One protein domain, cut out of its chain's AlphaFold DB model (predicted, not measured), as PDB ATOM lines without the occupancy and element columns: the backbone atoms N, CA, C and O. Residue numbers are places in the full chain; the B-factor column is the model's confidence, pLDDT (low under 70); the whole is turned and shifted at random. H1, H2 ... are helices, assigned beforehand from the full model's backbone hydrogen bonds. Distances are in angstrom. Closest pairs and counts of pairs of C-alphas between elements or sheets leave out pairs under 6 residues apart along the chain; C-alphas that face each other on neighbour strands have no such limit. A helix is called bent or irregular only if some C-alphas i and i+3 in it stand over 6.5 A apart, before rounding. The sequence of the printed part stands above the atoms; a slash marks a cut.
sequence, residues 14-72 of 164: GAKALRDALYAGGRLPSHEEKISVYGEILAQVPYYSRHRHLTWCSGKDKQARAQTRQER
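AT A GLANCE: This is residues 14 to 72 of the 164 residues of the protein "Non-ribosomal peptide synthetase SyfB" of Ganoderma boninense (UniProt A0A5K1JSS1). A short helical hairpin, H1 and H2 side by side, has one longer helix, H3, set at a slant to H2; H3 packs on H2 with residues 50 to 57 and then runs on past the hairpin, making most of the length of the whole. The link of residues 23 to 30 makes the turn from H1 to H2, and residues 45 to 49 lead from H2 into H3. The printed part has 59 residues, with three named helices in the order H1, H2, H3 and no named strand; its class is all helix. It is only just compact, close to loose, with a radius of gyration of the C-alphas of 12.0 A, and its outline is a rod spanning 40 by 20 by 18 A.

HOW THE PARTS SIT: H1, residues 14 to 22, and H2, residues 31 to 44, touch and form a helical hairpin. Their closest C-alphas, those of Ala 15 and Ile 41, are 5.3 A apart, and their centres are 10.0 A apart. They run opposite ways at a shallow tilt of 11 degrees. H3, residues 50 to 72, touches H2 with its residues 50 to 57 alone, and H2 touches H3 with residues 34 to 38 alone. The closest C-alphas of these two helices are those of Tyr 38 and His 53, 6.7 A apart. H2 and H3 run opposite ways at a steep tilt of 47 degrees, with their centres 17.1 A apart. H1 and H3 are near each other, with 5 pairs of C-alphas within 10 A and no pair within 8 A. In H1 and H3 every O i to N i+4 pair is within hydrogen-bond range; in H2, 9 of 10 are.

IN THESE COORDINATES: H1 runs from Gly 14 to Leu 22, 12.7 A from first to last C-alpha, and begins with C-alpha 14 at (273.563, 333.675, 299.881). H2 runs from His 31, with its C-alpha at (260.691, 320.483, 309.981), to Gln 44, a length of 20.5 A. H3 runs from Arg 50 to Arg 72, 32.6 A, and ends with C-alpha 72 at (255.820, 336.084, 328.966). No helix is bent or irregular.

THE WHOLE: The two C-alphas farthest apart are those of Pro 46 and Arg 72, at 40.5 A, while those of Gly 14 and Arg 72, the first and last printed residues, are 34.2 A apart. The printed part has no cut. The link from H1 to H2, 8 residues, is short, and the link from H2 to H3, 5 residues, is tight. The mean pLDDT of the printed part of this model is 95.2, and no printed residue is under 70.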
ATOM      1  N   GLY A  14     274.845 334.197 300.375       95.25
ATOM      2  CA  GLY A  14     273.563 333.675 299.881       95.25
ATOM      3  C   GLY A  14     272.989 332.566 300.771       95.25
ATOM      4  O   GLY A  14     271.829 332.612 301.175       95.25
ATOM      5  N   ALA A  15     273.827 331.618 301.193       95.25
ATOM      6  CA  ALA A  15     273.418 330.542 302.093       95.25
ATOM      7  C   ALA A  15     273.115 331.027 303.526       95.25
ATOM      8  O   ALA A  15     272.311 330.412 304.231       95.25
ATOM      9  N   LYS A  16     273.757 332.112 303.985       95.12
ATOM     10  CA  LYS A  16     273.408 332.757 305.264       95.12
ATOM     11  C   LYS A  16     272.049 333.448 305.173       95.12
ATOM     12  O   LYS A  16     271.226 333.233 306.053       95.12
ATOM     13  N   ALA A  17     271.793 334.184 304.093       96.75
ATOM     14  CA  ALA A  17     270.523 334.868 303.877       96.75
ATOM     15  C   ALA A  17     269.338 333.887 303.888       96.75
ATOM     16  O   ALA A  17     268.334 334.156 304.539       96.75
ATOM     17  N   LEU A  18     269.489 332.707 303.274       96.69
ATOM     18  CA  LEU A  18     268.477 331.642 303.323       96.69
ATOM     19  C   LEU A  18     268.174 331.168 304.753       96.69
ATOM     20  O   LEU A  18     267.018 330.974 305.131       96.69
ATOM     21  N   ARG A  19     269.213 330.998 305.576       95.00
ATOM     22  CA  ARG A  19     269.054 330.654 306.994       95.00
ATOM     23  C   ARG A  19     268.342 331.760 307.769       95.00
ATOM     24  O   ARG A  19     267.465 331.461 308.573       95.00
ATOM     25  N   ASP A  20     268.725 333.011 307.557       94.62
ATOM     26  CA  ASP A  20     268.152 334.138 308.293       94.62
ATOM     27  C   ASP A  20     266.687 334.376 307.893       94.62
ATOM     28  O   ASP A  20     265.838 334.567 308.764       94.62
ATOM     29  N   ALA A  21     266.361 334.229 306.605       96.00
ATOM     30  CA  ALA A  21     264.993 334.280 306.091       96.00
ATOM     31  C   ALA A  21     264.077 333.221 306.732       96.00
ATOM     32  O   ALA A  21     262.907 333.492 307.006       96.00
ATOM     33  N   LEU A  22     264.612 332.036 307.044       95.81
ATOM     34  CA  LEU A  22     263.858 330.940 307.662       95.81
ATOM     35  C   LEU A  22     263.277 331.303 309.047       95.81
ATOM     36  O   LEU A  22     262.225 330.790 309.419       95.81
ATOM     37  N   TYR A  23     263.932 332.198 309.795       95.19
ATOM     38  CA  TYR A  23     263.476 332.683 311.110       95.19
ATOM     39  C   TYR A  23     263.042 334.159 311.085       95.19
ATOM     40  O   TYR A  23     262.884 334.781 312.140       95.19
ATOM     41  N   ALA A  24     262.847 334.736 309.896       93.19
ATOM     42  CA  ALA A  24     262.368 336.104 309.763       93.19
ATOM     43  C   ALA A  24     260.995 336.270 310.440       93.19
ATOM     44  O   ALA A  24     260.154 335.369 310.428       93.19
ATOM     45  N   GLY A  25     260.782 337.427 311.073       87.06
ATOM     46  CA  GLY A  25     259.537 337.722 311.790       87.06
ATOM     47  C   GLY A  25     259.333 336.930 313.089       87.06
ATOM     48  O   GLY A  25     258.230 336.927 313.621       87.06
ATOM     49  N   GLY A  26     260.359 336.245 313.609       86.06
ATOM     50  CA  GLY A  26     260.293 335.576 314.916       86.06
ATOM     51  C   GLY A  26     259.470 334.283 314.945       86.06
ATOM     52  O   GLY A  26     259.194 333.751 316.021       86.06
ATOM     53  N   ARG A  27     259.082 333.753 313.780       90.12
ATOM     54  CA  ARG A  27     258.353 332.483 313.672       90.12
ATOM     55  C   ARG A  27     259.253 331.279 313.966       90.12
ATOM     56  O   ARG A  27     260.466 331.329 313.767       90.12
ATOM     57  N   LEU A  28     258.638 330.171 314.385       94.50
ATOM     58  CA  LEU A  28     259.302 328.871 314.507       94.50
ATOM     59  C   LEU A  28     259.024 328.033 313.249       94.50
ATOM     60  O   LEU A  28     257.889 327.593 313.067       94.50
ATOM     61  N   PRO A  29     260.026 327.808 312.388       96.12
ATOM     62  CA  PRO A  29     259.842 327.082 311.142       96.12
ATOM     63  C   PRO A  29     259.602 325.589 311.388       96.12
ATOM     64  O   PRO A  29     260.157 324.988 312.322       96.12
ATOM     65  N   SER A  30     258.790 324.980 310.527       97.19
ATOM     66  CA  SER A  30     258.477 323.551 310.560       97.19
ATOM     67  C   SER A  30     259.696 322.697 310.184       97.19
ATOM     68  O   SER A  30     260.715 323.194 309.694       97.19
ATOM     69  N   HIS A  31     259.621 321.382 310.423       96.88
ATOM     70  CA  HIS A  31     260.691 320.483 309.981       96.88
ATOM     71  C   HIS A  31     260.844 320.500 308.455       96.88
ATOM     72  O   HIS A  31     261.965 320.532 307.960       96.88
ATOM     73  N   GLU A  32     259.736 320.535 307.719       97.88
ATOM     74  CA  GLU A  32     259.730 320.552 306.255       97.88
ATOM     75  C   GLU A  32     260.376 321.823 305.704       97.88
ATOM     76  O   GLU A  32     261.259 321.731 304.854       97.88
ATOM     77  N   GLU A  33     260.051 322.992 306.262       97.56
ATOM     78  CA  GLU A  33     260.681 324.263 305.879       97.56
ATOM     79  C   GLU A  33     262.193 324.242 306.142       97.56
ATOM     80  O   GLU A  33     262.994 324.669 305.308       97.56
ATOM     81  N   LYS A  34     262.612 323.673 307.282       98.19
ATOM     82  CA  LYS A  34     264.036 323.494 307.608       98.19
ATOM     83  C   LYS A  34     264.736 322.613 306.575       98.19
ATOM     84  O   LYS A  34     265.872 322.912 306.211       98.19
ATOM     85  N   ILE A  35     264.101 321.532 306.122       98.12
ATOM     86  CA  ILE A  35     264.675 320.619 305.124       98.12
ATOM     87  C   ILE A  35     264.665 321.230 303.717       98.12
ATOM     88  O   ILE A  35     265.642 321.062 302.991       98.12
ATOM     89  N   SER A  36     263.632 321.988 303.357       97.75
ATOM     90  CA  SER A  36     263.555 322.717 302.088       97.75
ATOM     91  C   SER A  36     264.711 323.714 301.952       97.75
ATOM     92  O   SER A  36     265.509 323.596 301.021       97.75
ATOM     93  N   VAL A  37     264.921 324.576 302.955       97.50
ATOM     94  CA  VAL A  37     266.053 325.521 302.976       97.50
ATOM     95  C   VAL A  37     267.407 324.803 302.973       97.50
ATOM     96  O   VAL A  37     268.377 325.286 302.392       97.50
ATOM     97  N   TYR A  38     267.506 323.627 303.601       97.88
ATOM     98  CA  TYR A  38     268.723 322.819 303.514       97.88
ATOM     99  C   TYR A  38     269.036 322.397 302.073       97.88
ATOM    100  O   TYR A  38     270.198 322.473 301.679       97.88
ATOM    101  N   GLY A  39     268.028 321.985 301.298       97.38
ATOM    102  CA  GLY A  39     268.193 321.638 299.885       97.38
ATOM    103  C   GLY A  39     268.728 322.808 299.057       97.38
ATOM    104  O   GLY A  39     269.683 322.639 298.300       97.38
ATOM    105  N   GLU A  40     268.192 324.010 299.276       97.50
ATOM    106  CA  GLU A  40     268.649 325.232 298.600       97.50
ATOM    107  C   GLU A  40     270.093 325.604 298.964       97.50
ATOM    108  O   GLU A  40     270.897 325.957 298.098       97.50
ATOM    109  N   ILE A  41     270.463 325.474 300.242       96.69
ATOM    110  CA  ILE A  41     271.843 325.709 300.682       96.69
ATOM    111  C   ILE A  41     272.785 324.657 300.097       96.69
ATOM    112  O   ILE A  41     273.902 324.996 299.711       96.69
ATOM    113  N   LEU A  42     272.363 323.391 300.028       96.94
ATOM    114  CA  LEU A  42     273.187 322.301 299.508       96.94
ATOM    115  C   LEU A  42     273.536 322.512 298.027       96.94
ATOM    116  O   LEU A  42     274.661 322.211 297.630       96.94
ATOM    117  N   ALA A  43     272.621 323.099 297.246       95.31
ATOM    118  CA  ALA A  43     272.868 323.477 295.854       95.31
ATOM    119  C   ALA A  43     273.985 324.532 295.709       95.31
ATOM    120  O   ALA A  43     274.732 324.509 294.735       95.31
ATOM    121  N   GLN A  44     274.140 325.427 296.691       95.25
ATOM    122  CA  GLN A  44     275.204 326.443 296.716       95.25
ATOM    123  C   GLN A  44     276.480 325.951 297.419       95.25
ATOM    124  O   GLN A  44     277.581 326.432 297.151       95.25
ATOM    125  N   VAL A  45     276.341 325.021 298.369       94.69
ATOM    126  CA  VAL A  45     277.393 324.608 299.301       94.69
ATOM    127  C   VAL A  45     277.374 323.082 299.488       94.69
ATOM    128  O   VAL A  45     276.903 322.593 300.516       94.69
ATOM    129  N   PRO A  46     277.955 322.293 298.563       93.75
ATOM    130  CA  PRO A  46     277.856 320.825 298.592       93.75
ATOM    131  C   PRO A  46     278.478 320.155 299.827       93.75
ATOM    132  O   PRO A  46     278.119 319.040 300.192       93.75
ATOM    133  N   TYR A  47     279.415 320.829 300.502       90.44
ATOM    134  CA  TYR A  47     280.042 320.329 301.733       90.44
ATOM    135  C   TYR A  47     279.199 320.581 302.997       90.44
ATOM    136  O   TYR A  47     279.618 320.249 304.110       90.44
ATOM    137  N   TYR A  48     278.046 321.235 302.865       93.88
ATOM    138  CA  TYR A  48     277.195 321.596 303.984       93.88
ATOM    139  C   TYR A  48     276.299 320.423 304.387       93.88
ATOM    140  O   TYR A  48     275.452 319.977 303.626       93.88
ATOM    141  N   SER A  49     276.477 319.910 305.606       94.94
ATOM    142  CA  SER A  49     275.769 318.705 306.044       94.94
ATOM    143  C   SER A  49     274.415 319.000 306.688       94.94
ATOM    144  O   SER A  49     274.252 319.972 307.434       94.94
ATOM    145  N   ARG A  50     273.464 318.073 306.503       95.94
ATOM    146  CA  ARG A  50     272.154 318.094 307.179       95.94
ATOM    147  C   ARG A  50     272.291 318.231 308.693       95.94
ATOM    148  O   ARG A  50     271.582 319.022 309.304       95.94
ATOM    149  N   HIS A  51     273.234 317.507 309.300       95.75
ATOM    150  CA  HIS A  51     273.490 317.597 310.739       95.75
ATOM    151  C   HIS A  51     273.872 319.025 311.160       95.75
ATOM    152  O   HIS A  51     273.293 319.563 312.100       95.75
ATOM    153  N   ARG A  52     274.786 319.683 310.432       94.81
ATOM    154  CA  ARG A  52     275.177 321.072 310.718       94.81
ATOM    155  C   ARG A  52     273.983 322.026 310.607       94.81
ATOM    156  O   ARG A  52     273.876 322.951 311.411       94.81
ATOM    157  N   HIS A  53     273.100 321.805 309.634       96.69
ATOM    158  CA  HIS A  53     271.890 322.608 309.458       96.69
ATOM    159  C   HIS A  53     270.894 322.456 310.597       96.69
ATOM    160  O   HIS A  53     270.461 323.454 311.169       96.69
ATOM    161  N   LEU A  54     270.576 321.217 310.962       97.00
ATOM    162  CA  LEU A  54     269.624 320.938 312.030       97.00
ATOM    163  C   LEU A  54     270.153 321.383 313.395       97.00
ATOM    164  O   LEU A  54     269.389 321.924 314.186       97.00
ATOM    165  N   THR A  55     271.457 321.249 313.650       97.25
ATOM    166  CA  THR A  55     272.082 321.780 314.870       97.25
ATOM    167  C   THR A  55     271.991 323.305 314.930       97.25
ATOM    168  O   THR A  55     271.656 323.860 315.975       97.25
ATOM    169  N   TRP A  56     272.230 323.999 313.810       95.75
ATOM    170  CA  TRP A  56     272.047 325.452 313.744       95.75
ATOM    171  C   TRP A  56     270.580 325.853 313.978       95.75
ATOM    172  O   TRP A  56     270.321 326.740 314.790       95.75
ATOM    173  N   CYS A  57     269.627 325.152 313.350       97.44
ATOM    174  CA  CYS A  57     268.194 325.370 313.563       97.44
ATOM    175  C   CYS A  57     267.797 325.147 315.026       97.44
ATOM    176  O   CYS A  57     267.135 325.991 315.607       97.44
ATOM    177  N   SER A  58     268.263 324.064 315.647       97.31
ATOM    178  CA  SER A  58     268.001 323.766 317.060       97.31
ATOM    179  C   SER A  58     268.501 324.881 317.986       97.31
ATOM    180  O   SER A  58     267.802 325.292 318.914       97.31
ATOM    181  N   GLY A  59     269.679 325.446 317.694       97.00
ATOM    182  CA  GLY A  59     270.189 326.620 318.404       97.00
ATOM    183  C   GLY A  59     269.262 327.835 318.289       97.00
ATOM    184  O   GLY A  59     268.973 328.484 319.296       97.00
ATOM    185  N   LYS A  60     268.748 328.112 317.084       96.19
ATOM    186  CA  LYS A  60     267.792 329.203 316.835       96.19
ATOM    187  C   LYS A  60     266.428 328.954 317.476       96.19
ATOM    188  O   LYS A  60     265.916 329.853 318.135       96.19
ATOM    189  N   ASP A  61     265.891 327.740 317.386       96.56
ATOM    190  CA  ASP A  61     264.648 327.340 318.056       96.56
ATOM    191  C   ASP A  61     264.750 327.556 319.571       96.56
ATOM    192  O   ASP A  61     263.840 328.100 320.197       96.56
ATOM    193  N   LYS A  62     265.878 327.154 320.173       95.88
ATOM    194  CA  LYS A  62     266.135 327.351 321.604       95.88
ATOM    195  C   LYS A  62     266.178 328.836 321.962       95.88
ATOM    196  O   LYS A  62     265.583 329.225 322.966       95.88
ATOM    197  N   GLN A  63     266.853 329.654 321.154       94.38
ATOM    198  CA  GLN A  63     266.924 331.102 321.355       94.38
ATOM    199  C   GLN A  63     265.539 331.756 321.256       94.38
ATOM    200  O   GLN A  63     265.158 332.495 322.160       94.38
ATOM    201  N   ALA A  64     264.769 331.439 320.213       92.25
ATOM    202  CA  ALA A  64     263.425 331.973 320.012       92.25
ATOM    203  C   ALA A  64     262.493 331.605 321.179       92.25
ATOM    204  O   ALA A  64     261.835 332.467 321.755       92.25
ATOM    205  N   ARG A  65     262.516 330.339 321.623       93.06
ATOM    206  CA  ARG A  65     261.742 329.892 322.793       93.06
ATOM    207  C   ARG A  65     262.159 330.601 324.081       93.06
ATOM    208  O   ARG A  65     261.298 330.919 324.901       93.06
ATOM    209  N   ALA A  66     263.456 330.840 324.278       93.56
ATOM    210  CA  ALA A  66     263.953 331.570 325.440       93.56
ATOM    211  C   ALA A  66     263.451 333.022 325.451       93.56
ATOM    212  O   ALA A  66     262.980 333.482 326.487       93.56
ATOM    213  N   GLN A  67     263.468 333.699 324.300       92.50
ATOM    214  CA  GLN A  67     262.925 335.053 324.152       92.50
ATOM    215  C   GLN A  67     261.422 335.092 324.442       92.50
ATOM    216  O   GLN A  67     260.978 335.898 325.251       92.50
ATOM    217  N   THR A  68     260.637 334.167 323.875       91.62
ATOM    218  CA  THR A  68     259.196 334.072 324.172       91.62
ATOM    219  C   THR A  68     258.931 333.846 325.659       91.62
ATOM    220  O   THR A  68     257.995 334.414 326.219       91.62
ATOM    221  N   ARG A  69     259.743 333.016 326.324       94.19
ATOM    222  CA  ARG A  69     259.617 332.785 327.767       94.19
ATOM    223  C   ARG A  69     259.906 334.053 328.568       94.19
ATOM    224  O   ARG A  69     259.150 334.345 329.488       94.19
ATOM    225  N   GLN A  70     260.970 334.777 328.227       95.31
ATOM    226  CA  GLN A  70     261.322 336.039 328.880       95.31
ATOM    227  C   GLN A  70     260.218 337.084 328.704       95.31
ATOM    228  O   GLN A  70     259.815 337.706 329.681       95.31
ATOM    229  N   GLU A  71     259.665 337.208 327.498       94.62
ATOM    230  CA  GLU A  71     258.569 338.138 327.223       94.62
ATOM    231  C   GLU A  71     257.322 337.803 328.048       94.62
ATOM    232  O   GLU A  71     256.750 338.672 328.698       94.62
ATOM    233  N   ARG A  72     256.938 336.521 328.114       95.19
ATOM    234  CA  ARG A  72     255.820 336.084 328.966       95.19
ATOM    235  C   ARG A  72     256.056 336.393 330.440       95.19
ATOM    236  O   ARG A  72     255.124 336.798 331.121       95.19
TER     237      ARG A  72